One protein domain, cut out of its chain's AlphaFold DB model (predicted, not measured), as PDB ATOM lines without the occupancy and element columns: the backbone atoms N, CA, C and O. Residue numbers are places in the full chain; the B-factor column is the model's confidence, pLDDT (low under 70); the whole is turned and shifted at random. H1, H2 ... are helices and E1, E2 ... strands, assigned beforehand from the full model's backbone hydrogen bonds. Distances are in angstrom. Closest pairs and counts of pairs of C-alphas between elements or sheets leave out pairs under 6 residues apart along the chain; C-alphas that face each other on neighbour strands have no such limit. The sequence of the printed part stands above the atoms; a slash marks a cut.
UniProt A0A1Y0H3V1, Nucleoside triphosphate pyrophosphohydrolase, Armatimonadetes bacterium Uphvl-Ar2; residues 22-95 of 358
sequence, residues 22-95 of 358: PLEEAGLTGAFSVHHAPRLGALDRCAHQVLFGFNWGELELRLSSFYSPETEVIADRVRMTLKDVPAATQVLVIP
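What this domain is: This is residues 22 to 95 of the 358 residues of the protein "Nucleoside triphosphate pyrophosphohydrolase" of Armatimonadetes bacterium Uphvl-Ar2 (UniProt A0A1Y0H3V1). A strongly twisted sheet of five strands stands between two short helices that lie toward opposite ends of the longest axis: H1 only grazes the sheet, and H2 stands off it on the other side. Links lie around the sheet, with the long one, residues 37 to 47, joining E1 to E2. The printed part has 74 residues, with the named elements H1, E1, E2, H2, E3, E4 and E5 along it; the class is mixed, helices and strands, though under half of the residues are in named elements. The sheet runs E1, E2, E5, E3, E4 and is mixed. The whole is compact and rounded, with a radius of gyration of the C-alphas of 10.9 A and spans of 28 by 24 by 21 A.

How they stand to each other: H1, residues 22 to 25, only grazes the sheet with its residues 22 to 23; the C-alphas of Leu 23 and of Val 93 in E5, residues 91 to 94, are the closest of the two elements, 7.4 A apart. E1, residues 32 to 36, is an edge strand, parallel to E2, residues 48 to 52, at 17 degrees, with N 33 and O 48 2.8 A apart. E2 and E5 are antiparallel at 161 degrees, with N 51 and O 92 2.8 A apart. H2, residues 56 to 63, is not on the sheet and is apart from E1 and E5. E3, residues 72 to 75, is antiparallel to E5 at 167 degrees, with N 74 and O 93 2.8 A apart. E3 and E4, residues 78 to 81, form a hairpin, antiparallel at 138 degrees, with N 73 and O 80 2.9 A apart; E4 is the other edge strand. E2, H2 and E3 form a split strand-helix-strand unit, two strands that run the same way with E5 between them in the sheet, and its crossover is right-handed. In H2, 2 of 4 O i to N i+4 pairs are within hydrogen-bond range, and H1 is too short for such a pair.

Where its parts are: H1 begins at C-alpha 22, (219.191, 241.867, 233.710), and measures 5.2 A from first to last C-alpha. E1 measures 13.4 A, E2 13.2 A and H2 10.0 A, with C-alpha 56 of H2 at (232.958, 241.805, 245.648). E3 measures 9.8 A, E4 9.9 A and E5 10.0 A, and E5 ends at C-alpha 94, (227.547, 248.848, 234.868).

The domain as a whole: The two C-alphas farthest apart are those of Gly 30 and Gly 57, 28.6 A. The printed part has no cut; E1 to E2 is a long link. The mean pLDDT of the printed part is 88.5, and no printed residue is under 70.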
ATOM      1  N   PRO A  22     218.780 240.788 232.808       83.69
ATOM      2  CA  PRO A  22     219.191 241.867 233.710       83.69
ATOM      3  C   PRO A  22     219.259 243.259 233.065       83.69
ATOM      4  O   PRO A  22     219.010 244.244 233.751       83.69
ATOM      5  N   LEU A  23     219.575 243.363 231.768       85.56
ATOM      6  CA  LEU A  23     219.560 244.645 231.047       85.56
ATOM      7  C   LEU A  23     218.137 245.091 230.721       85.56
ATOM      8  O   LEU A  23     217.808 246.261 230.903       85.56
ATOM      9  N   GLU A  24     217.295 244.156 230.274       85.62
ATOM     10  CA  GLU A  24     215.878 244.414 229.997       85.62
ATOM     11  C   GLU A  24     215.162 244.918 231.258       85.62
ATOM     12  O   GLU A  24     214.482 245.941 231.230       85.62
ATOM     13  N   GLU A  25     215.380 244.245 232.389       84.81
ATOM     14  CA  GLU A  25     214.824 244.614 233.695       84.81
ATOM     15  C   GLU A  25     215.369 245.951 234.216       84.81
ATOM     16  O   GLU A  25     214.671 246.668 234.931       84.81
ATOM     17  N   ALA A  26     216.598 246.307 233.837       85.12
ATOM     18  CA  ALA A  26     217.218 247.594 234.143       85.12
ATOM     19  C   ALA A  26     216.730 248.751 233.249       85.12
ATOM     20  O   ALA A  26     217.085 249.910 233.501       85.12
ATOM     21  N   GLY A  27     215.942 248.457 232.207       86.44
ATOM     22  CA  GLY A  27     215.513 249.433 231.204       86.44
ATOM     23  C   GLY A  27     216.661 249.956 230.336       86.44
ATOM     24  O   GLY A  27     216.565 251.056 229.795       86.44
ATOM     25  N   LEU A  28     217.760 249.205 230.230       86.81
ATOM     26  CA  LEU A  28     218.935 249.574 229.444       86.81
ATOM     27  C   LEU A  28     218.891 248.865 228.100       86.81
ATOM     28  O   LEU A  28     218.702 247.656 228.053       86.81
ATOM     29  N   THR A  29     219.120 249.596 227.015       83.25
ATOM     30  CA  THR A  29     219.237 249.058 225.655       83.25
ATOM     31  C   THR A  29     220.628 249.341 225.093       83.25
ATOM     32  O   THR A  29     221.360 250.184 225.611       83.25
ATOM     33  N   GLY A  30     221.015 248.631 224.034       78.94
ATOM     34  CA  GLY A  30     222.303 248.825 223.365       78.94
ATOM     35  C   GLY A  30     223.294 247.692 223.610       78.94
ATOM     36  O   GLY A  30     222.927 246.597 224.038       78.94
ATOM     37  N   ALA A  31     224.554 247.946 223.261       81.25
ATOM     38  CA  ALA A  31     225.620 246.957 223.335       81.25
ATOM     39  C   ALA A  31     225.916 246.534 224.776       81.25
ATOM     40  O   ALA A  31     225.831 247.341 225.700       81.25
ATOM     41  N   PHE A  32     226.313 245.275 224.959       86.62
ATOM     42  CA  PHE A  32     226.683 244.759 226.268       86.62
ATOM     43  C   PHE A  32     227.753 243.672 226.200       86.62
ATOM     44  O   PHE A  32     227.892 242.974 225.196       86.62
ATOM     45  N   SER A  33     228.469 243.516 227.309       87.19
ATOM     46  CA  SER A  33     229.445 242.458 227.556       87.19
ATOM     47  C   SER A  33     229.026 241.660 228.778       87.19
ATOM     48  O   SER A  33     228.591 242.226 229.780       87.19
ATOM     49  N   VAL A  34     229.132 240.335 228.698       89.31
ATOM     50  CA  VAL A  34     228.764 239.442 229.799       89.31
ATOM     51  C   VAL A  34     230.013 238.804 230.389       89.31
ATOM     52  O   VAL A  34     230.809 238.195 229.676       89.31
ATOM     53  N   HIS A  35     230.155 238.911 231.707       90.50
ATOM     54  CA  HIS A  35     231.288 238.424 232.479       90.50
ATOM     55  C   HIS A  35     230.772 237.458 233.544       90.50
ATOM     56  O   HIS A  35     229.818 237.752 234.266       90.50
ATOM     57  N   HIS A  36     231.422 236.305 233.667       90.25
ATOM     58  CA  HIS A  36     231.070 235.285 234.650       90.25
ATOM     59  C   HIS A  36     232.287 234.955 235.500       90.25
ATOM     60  O   HIS A  36     233.369 234.687 234.968       90.25
ATOM     61  N   ALA A  37     232.111 234.930 236.817       85.69
ATOM     62  CA  ALA A  37     233.186 234.579 237.728       85.69
ATOM     63  C   ALA A  37     233.786 233.187 237.431       85.69
ATOM     64  O   ALA A  37     233.074 232.271 237.009       85.69
ATOM     65  N   PRO A  38     235.101 233.003 237.644       84.56
ATOM     66  CA  PRO A  38     236.078 234.011 238.078       84.56
ATOM     67  C   PRO A  38     236.670 234.832 236.911       84.56
ATOM     68  O   PRO A  38     237.644 235.562 237.093       84.56
ATOM     69  N   ARG A  39     236.147 234.694 235.685       83.50
ATOM     70  CA  ARG A  39     236.719 235.305 234.480       83.50
ATOM     71  C   ARG A  39     236.115 236.680 234.213       83.50
ATOM     72  O   ARG A  39     235.032 236.804 233.646       83.50
ATOM     73  N   LEU A  40     236.874 237.718 234.545       85.19
ATOM     74  CA  LEU A  40     236.601 239.073 234.078       85.19
ATOM     75  C   LEU A  40     237.274 239.283 232.714       85.19
ATOM     76  O   LEU A  40     238.501 239.351 232.641       85.19
ATOM     77  N   GLY A  41     236.477 239.327 231.642       81.50
ATOM     78  CA  GLY A  41     236.938 239.771 230.319       81.50
ATOM     79  C   GLY A  41     237.321 241.257 230.288       81.50
ATOM     80  O   GLY A  41     237.157 241.957 231.286       81.50
ATOM     81  N   ALA A  42     237.815 241.731 229.142       81.75
ATOM     82  CA  ALA A  42     238.111 243.150 228.936       81.75
ATOM     83  C   ALA A  42     236.850 244.005 229.133       81.75
ATOM     84  O   ALA A  42     235.780 243.640 228.647       81.75
ATOM     85  N   LEU A  43     236.992 245.113 229.859       85.25
ATOM     86  CA  LEU A  43     235.909 246.055 230.127       85.25
ATOM     87  C   LEU A  43     235.827 247.082 228.992       85.25
ATOM     88  O   LEU A  43     236.856 247.589 228.550       85.25
ATOM     89  N   ASP A  44     234.611 247.394 228.552       80.94
ATOM     90  CA  ASP A  44     234.328 248.379 227.500       80.94
ATOM     91  C   ASP A  44     233.370 249.446 228.041       80.94
ATOM     92  O   ASP A  44     232.248 249.147 228.442       80.94
ATOM     93  N   ARG A  45     233.798 250.709 228.070       83.75
ATOM     94  CA  ARG A  45     232.967 251.810 228.580       83.75
ATOM     95  C   ARG A  45     231.849 252.214 227.613       83.75
ATOM     96  O   ARG A  45     230.899 252.864 228.047       83.75
ATOM     97  N   CYS A  46     231.919 251.785 226.354       82.06
ATOM     98  CA  CYS A  46     230.906 252.025 225.325       82.06
ATOM     99  C   CYS A  46     229.784 250.972 225.342       82.06
ATOM    100  O   CYS A  46     228.785 251.115 224.637       82.06
ATOM    101  N   ALA A  47     229.934 249.905 226.133       84.56
ATOM    102  CA  ALA A  47     228.963 248.825 226.260       84.56
ATOM    103  C   ALA A  47     228.583 248.595 227.727       84.56
ATOM    104  O   ALA A  47     229.404 248.737 228.631       84.56
ATOM    105  N   HIS A  48     227.340 248.184 227.977       90.44
ATOM    106  CA  HIS A  48     226.916 247.804 229.323       90.44
ATOM    107  C   HIS A  48     227.696 246.569 229.781       90.44
ATOM    108  O   HIS A  48     227.729 245.560 229.079       90.44
ATOM    109  N   GLN A  49     228.308 246.615 230.956       91.81
ATOM    110  CA  GLN A  49     229.022 245.466 231.512       91.81
ATOM    111  C   GLN A  49     228.084 244.718 232.446       91.81
ATOM    112  O   GLN A  49     227.553 245.310 233.382       91.81
ATOM    113  N   VAL A  50     227.870 243.428 232.212       92.94
ATOM    114  CA  VAL A  50     226.998 242.600 233.048       92.94
ATOM    115  C   VAL A  50     227.821 241.493 233.677       92.94
ATOM    116  O   VAL A  50     228.370 240.640 232.982       92.94
ATOM    117  N   LEU A  51     227.904 241.509 235.001       93.25
ATOM    118  CA  LEU A  51     228.795 240.673 235.786       93.25
ATOM    119  C   LEU A  51     227.986 239.751 236.698       93.25
ATOM    120  O   LEU A  51     227.136 240.208 237.460       93.25
ATOM    121  N   PHE A  52     228.284 238.453 236.640       92.00
ATOM    122  CA  PHE A  52     227.597 237.416 237.410       92.00
ATOM    123  C   PHE A  52     228.539 236.669 238.356       92.00
ATOM    124  O   PHE A  52     229.583 236.161 237.931       92.00
ATOM    125  N   GLY A  53     228.108 236.510 239.611       86.69
ATOM    126  CA  GLY A  53     228.677 235.543 240.559       86.69
ATOM    127  C   GLY A  53     230.084 235.861 241.076       86.69
ATOM    128  O   GLY A  53     230.777 234.958 241.539       86.69
ATOM    129  N   PHE A  54     230.537 237.110 240.964       88.25
ATOM    130  CA  PHE A  54     231.845 237.542 241.463       88.25
ATOM    131  C   PHE A  54     231.829 237.778 242.978       88.25
ATOM    132  O   PHE A  54     230.833 238.229 243.534       88.25
ATOM    133  N   ASN A  55     232.963 237.534 243.641       86.50
ATOM    134  CA  ASN A  55     233.192 238.022 245.000       86.50
ATOM    135  C   ASN A  55     233.529 239.521 244.947       86.50
ATOM    136  O   ASN A  55     234.460 239.912 244.238       86.50
ATOM    137  N   TRP A  56     232.798 240.349 245.699       85.69
ATOM    138  CA  TRP A  56     232.958 241.805 245.648       85.69
ATOM    139  C   TRP A  56     234.372 242.280 245.984       85.69
ATOM    140  O   TRP A  56     234.904 243.116 245.265       85.69
ATOM    141  N   GLY A  57     235.030 241.695 246.991       79.44
ATOM    142  CA  GLY A  57     236.370 242.132 247.400       79.44
ATOM    143  C   GLY A  57     237.431 241.959 246.305       79.44
ATOM    144  O   GLY A  57     238.355 242.762 246.202       79.44
ATOM    145  N   GLU A  58     237.293 240.942 245.449       78.75
ATOM    146  CA  GLU A  58     238.187 240.739 244.298       78.75
ATOM    147  C   GLU A  58     237.782 241.579 243.081       78.75
ATOM    148  O   GLU A  58     238.637 241.997 242.294       78.75
ATOM    149  N   LEU A  59     236.478 241.801 242.901       87.69
ATOM    150  CA  LEU A  59     235.940 242.542 241.768       87.69
ATOM    151  C   LEU A  59     236.152 244.053 241.917       87.69
ATOM    152  O   LEU A  59     236.551 244.700 240.952       87.69
ATOM    153  N   GLU A  60     235.942 244.602 243.112       88.19
ATOM    154  CA  GLU A  60     236.074 246.030 243.422       88.19
ATOM    155  C   GLU A  60     237.457 246.558 243.036       88.19
ATOM    156  O   GLU A  60     237.576 247.554 242.319       88.19
ATOM    157  N   LEU A  61     238.512 245.827 243.411       83.88
ATOM    158  CA  LEU A  61     239.887 246.195 243.083       83.88
ATOM    159  C   LEU A  61     240.100 246.287 241.562       83.88
ATOM    160  O   LEU A  61     240.767 247.205 241.093       83.88
ATOM    161  N   ARG A  62     239.496 245.382 240.783       85.75
ATOM    162  CA  ARG A  62     239.597 245.383 239.313       85.75
ATOM    163  C   ARG A  62     238.751 246.469 238.655       85.75
ATOM    164  O   ARG A  62     239.149 246.985 237.619       85.75
ATOM    165  N   LEU A  63     237.592 246.806 239.218       90.00
ATOM    166  CA  LEU A  63     236.727 247.860 238.682       90.00
ATOM    167  C   LEU A  63     237.268 249.258 238.993       90.00
ATOM    168  O   LEU A  63     237.153 250.146 238.153       90.00
ATOM    169  N   SER A  64     237.908 249.438 240.151       85.88
ATOM    170  CA  SER A  64     238.450 250.725 240.611       85.88
ATOM    171  C   SER A  64     239.518 251.335 239.693       85.88
ATOM    172  O   SER A  64     239.718 252.546 239.704       85.88
ATOM    173  N   SER A  65     240.182 250.526 238.858       82.19
ATOM    174  CA  SER A  65     241.134 251.020 237.856       82.19
ATOM    175  C   SER A  65     240.473 251.520 236.567       82.19
ATOM    176  O   SER A  65     241.151 252.131 235.746       82.19
ATOM    177  N   PHE A  66     239.179 251.253 236.369       83.88
ATOM    178  CA  PHE A  66     238.429 251.577 235.145       83.88
ATOM    179  C   PHE A  66     237.242 252.516 235.378       83.88
ATOM    180  O   PHE A  66     236.863 253.274 234.480       83.88
ATOM    181  N   TYR A  67     236.649 252.471 236.569       89.69
ATOM    182  CA  TYR A  67     235.451 253.219 236.928       89.69
ATOM    183  C   TYR A  67     235.682 254.051 238.186       89.69
ATOM    184  O   TYR A  67     236.403 253.655 239.101       89.69
ATOM    185  N   SER A  68     235.047 255.222 238.218       90.50
ATOM    186  CA  SER A  68     235.040 256.074 239.403       90.50
ATOM    187  C   SER A  68     234.191 255.416 240.500       90.50
ATOM    188  O   SER A  68     233.179 254.793 240.175       90.50
ATOM    189  N   PRO A  69     234.509 255.601 241.793       91.38
ATOM    190  CA  PRO A  69     233.637 255.169 242.891       91.38
ATOM    191  C   PRO A  69     232.204 255.722 242.794       91.38
ATOM    192  O   PRO A  69     231.267 255.098 243.286       91.38
ATOM    193  N   GLU A  70     232.031 256.872 242.136       93.31
ATOM    194  CA  GLU A  70     230.736 257.533 241.923       93.31
ATOM    195  C   GLU A  70     229.991 257.045 240.667       93.31
ATOM    196  O   GLU A  70     228.917 257.555 240.357       93.31
ATOM    197  N   THR A  71     230.544 256.091 239.908       93.31
ATOM    198  CA  THR A  71     229.880 255.539 238.719       93.31
ATOM    199  C   THR A  71     228.545 254.900 239.114       93.31
ATOM    200  O   THR A  71     228.495 254.070 240.023       93.31
ATOM    201  N   GLU A  72     227.463 255.288 238.431       94.81
ATOM    202  CA  GLU A  72     226.149 254.669 238.615       94.81
ATOM    203  C   GLU A  72     226.197 253.207 238.157       94.81
ATOM    204  O   GLU A  72     226.699 252.899 237.077       94.81
ATOM    205  N   VAL A  73     225.660 252.310 238.978       95.38
ATOM    206  CA  VAL A  73     225.556 250.875 238.708       95.38
ATOM    207  C   VAL A  73     224.196 250.346 239.143       95.38
ATOM    208  O   VAL A  73     223.457 250.991 239.887       95.38
ATOM    209  N   ILE A  74     223.867 249.139 238.694       95.56
ATOM    210  CA  ILE A  74     222.650 248.427 239.071       95.56
ATOM    211  C   ILE A  74     223.066 247.100 239.698       95.56
ATOM    212  O   ILE A  74     223.471 246.175 238.995       95.56
ATOM    213  N   ALA A  75     222.975 247.013 241.022       93.69
ATOM    214  CA  ALA A  75     223.265 245.804 241.785       93.69
ATOM    215  C   ALA A  75     221.944 245.127 242.163       93.69
ATOM    216  O   ALA A  75     221.113 245.729 242.842       93.69
ATOM    217  N   ASP A  76     221.717 243.905 241.676       92.19
ATOM    218  CA  ASP A  76     220.492 243.126 241.913       92.19
ATOM    219  C   ASP A  76     219.194 243.944 241.725       92.19
ATOM    220  O   ASP A  76     218.267 243.884 242.532       92.19
ATOM    221  N   ARG A  77     219.129 244.705 240.618       89.56
ATOM    222  CA  ARG A  77     218.018 245.598 240.205       89.56
ATOM    223  C   ARG A  77     217.889 246.918 240.973       89.56
ATOM    224  O   ARG A  77     216.954 247.674 240.711       89.56
ATOM    225  N   VAL A  78     218.814 247.239 241.872       92.62
ATOM    226  CA  VAL A  78     218.822 248.513 242.602       92.62
ATOM    227  C   VAL A  78     219.904 249.428 242.034       92.62
ATOM    228  O   VAL A  78     221.075 249.054 241.991       92.62
ATOM    229  N   ARG A  79     219.509 250.631 241.597       94.56
ATOM    230  CA  ARG A  79     220.446 251.686 241.186       94.56
ATOM    231  C   ARG A  79     221.160 252.254 242.405       94.56
ATOM    232  O   ARG A  79     220.512 252.613 243.386       94.56
ATOM    233  N   MET A  80     222.477 252.338 242.325       95.88
ATOM    234  CA  MET A  80     223.345 252.878 243.370       95.88
ATOM    235  C   MET A  80     224.675 253.331 242.766       95.88
ATOM    236  O   MET A  80     224.869 253.240 241.554       95.88
ATOM    237  N   THR A  81     225.593 253.820 243.597       95.88
ATOM    238  CA  THR A  81     226.960 254.116 243.157       95.88
ATOM    239  C   THR A  81     227.872 252.908 243.365       95.88
ATOM    240  O   THR A  81     227.605 252.064 244.221       95.88
ATOM    241  N   LEU A  82     228.949 252.808 242.582       93.75
ATOM    242  CA  LEU A  82     229.878 251.676 242.624       93.75
ATOM    243  C   LEU A  82     230.460 251.430 244.029       93.75
ATOM    244  O   LEU A  82     230.611 250.277 244.425       93.75
ATOM    245  N   LYS A  83     230.734 252.488 244.803       92.56
ATOM    246  CA  LYS A  83     231.210 252.388 246.200       92.56
ATOM    247  C   LYS A  83     230.179 251.818 247.185       92.56
ATOM    248  O   LYS A  83     230.563 251.368 248.259       92.56
ATOM    249  N   ASP A  84     228.891 251.858 246.842       94.25
ATOM    250  CA  ASP A  84     227.790 251.434 247.717       94.25
ATOM    251  C   ASP A  84     227.335 249.989 247.433       94.25
ATOM    252  O   ASP A  84     226.385 249.508 248.058       94.25
ATOM    253  N   VAL A  85     227.988 249.284 246.498       93.31
ATOM    254  CA  VAL A  85     227.595 247.928 246.090       93.31
ATOM    255  C   VAL A  85     227.766 246.934 247.248       93.31
ATOM    256  O   VAL A  85     228.872 246.763 247.769       93.31
ATOM    257  N   PRO A  86     226.694 246.229 247.661       92.38
ATOM    258  CA  PRO A  86     226.780 245.228 248.714       92.38
ATOM    259  C   PRO A  86     227.672 244.044 248.329       92.38
ATOM    260  O   PRO A  86     227.577 243.492 247.237       92.38
ATOM    261  N   ALA A  87     228.446 243.529 249.286       88.81
ATOM    262  CA  ALA A  87     229.321 242.378 249.042       88.81
ATOM    263  C   ALA A  87     228.585 241.087 248.616       88.81
ATOM    264  O   ALA A  87     229.203 240.173 248.072       88.81
ATOM    265  N   ALA A  88     227.277 240.999 248.882       89.75
ATOM    266  CA  ALA A  88     226.429 239.856 248.546       89.75
ATOM    267  C   ALA A  88     225.821 239.916 247.129       89.75
ATOM    268  O   ALA A  88     225.063 239.008 246.770       89.75
ATOM    269  N   THR A  89     226.127 240.961 246.347       91.19
ATOM    270  CA  THR A  89     225.538 241.186 245.023       91.19
ATOM    271  C   THR A  89     225.758 240.004 244.084       91.19
ATOM    272  O   THR A  89     226.885 239.545 243.895       91.19
ATOM    273  N   GLN A  90     224.674 239.508 243.481       88.94
ATOM    274  CA  GLN A  90     224.722 238.366 242.558       88.94
ATOM    275  C   GLN A  90     224.920 238.810 241.109       88.94
ATOM    276  O   GLN A  90     225.659 238.168 240.352       88.94
ATOM    277  N   VAL A  91     224.255 239.903 240.736       92.19
ATOM    278  CA  VAL A  91     224.305 240.505 239.407       92.19
ATOM    279  C   VAL A  91     224.632 241.982 239.538       92.19
ATOM    280  O   VAL A  91     223.898 242.740 240.171       92.19
ATOM    281  N   LEU A  92     225.711 242.397 238.885       94.56
ATOM    282  CA  LEU A  92     226.075 243.798 238.742       94.56
ATOM    283  C   LEU A  92     225.981 244.189 237.271       94.56
ATOM    284  O   LEU A  92     226.583 243.544 236.415       94.56
ATOM    285  N   VAL A  93     225.249 245.259 236.983       94.62
ATOM    286  CA  VAL A  93     225.245 245.906 235.672       94.62
ATOM    287  C   VAL A  93     225.892 247.276 235.809       94.62
ATOM    288  O   VAL A  93     225.446 248.096 236.607       94.62
ATOM    289  N   ILE A  94     226.928 247.530 235.017       94.19
ATOM    290  CA  ILE A  94     227.547 248.848 234.868       94.19
ATOM    291  C   ILE A  94     227.060 249.411 233.531       94.19
ATOM    292  O   ILE A  94     227.434 248.865 232.487       94.19
ATOM    293  N   PRO A  95     226.208 250.449 233.525       91.69
ATOM    294  CA  PRO A  95     225.761 251.076 232.294       91.69
ATOM    295  C   PRO A  95     226.934 251.631 231.477       91.69
ATOM    296  O   PRO A  95     227.905 252.141 232.047       91.69
TER     297      PRO A  95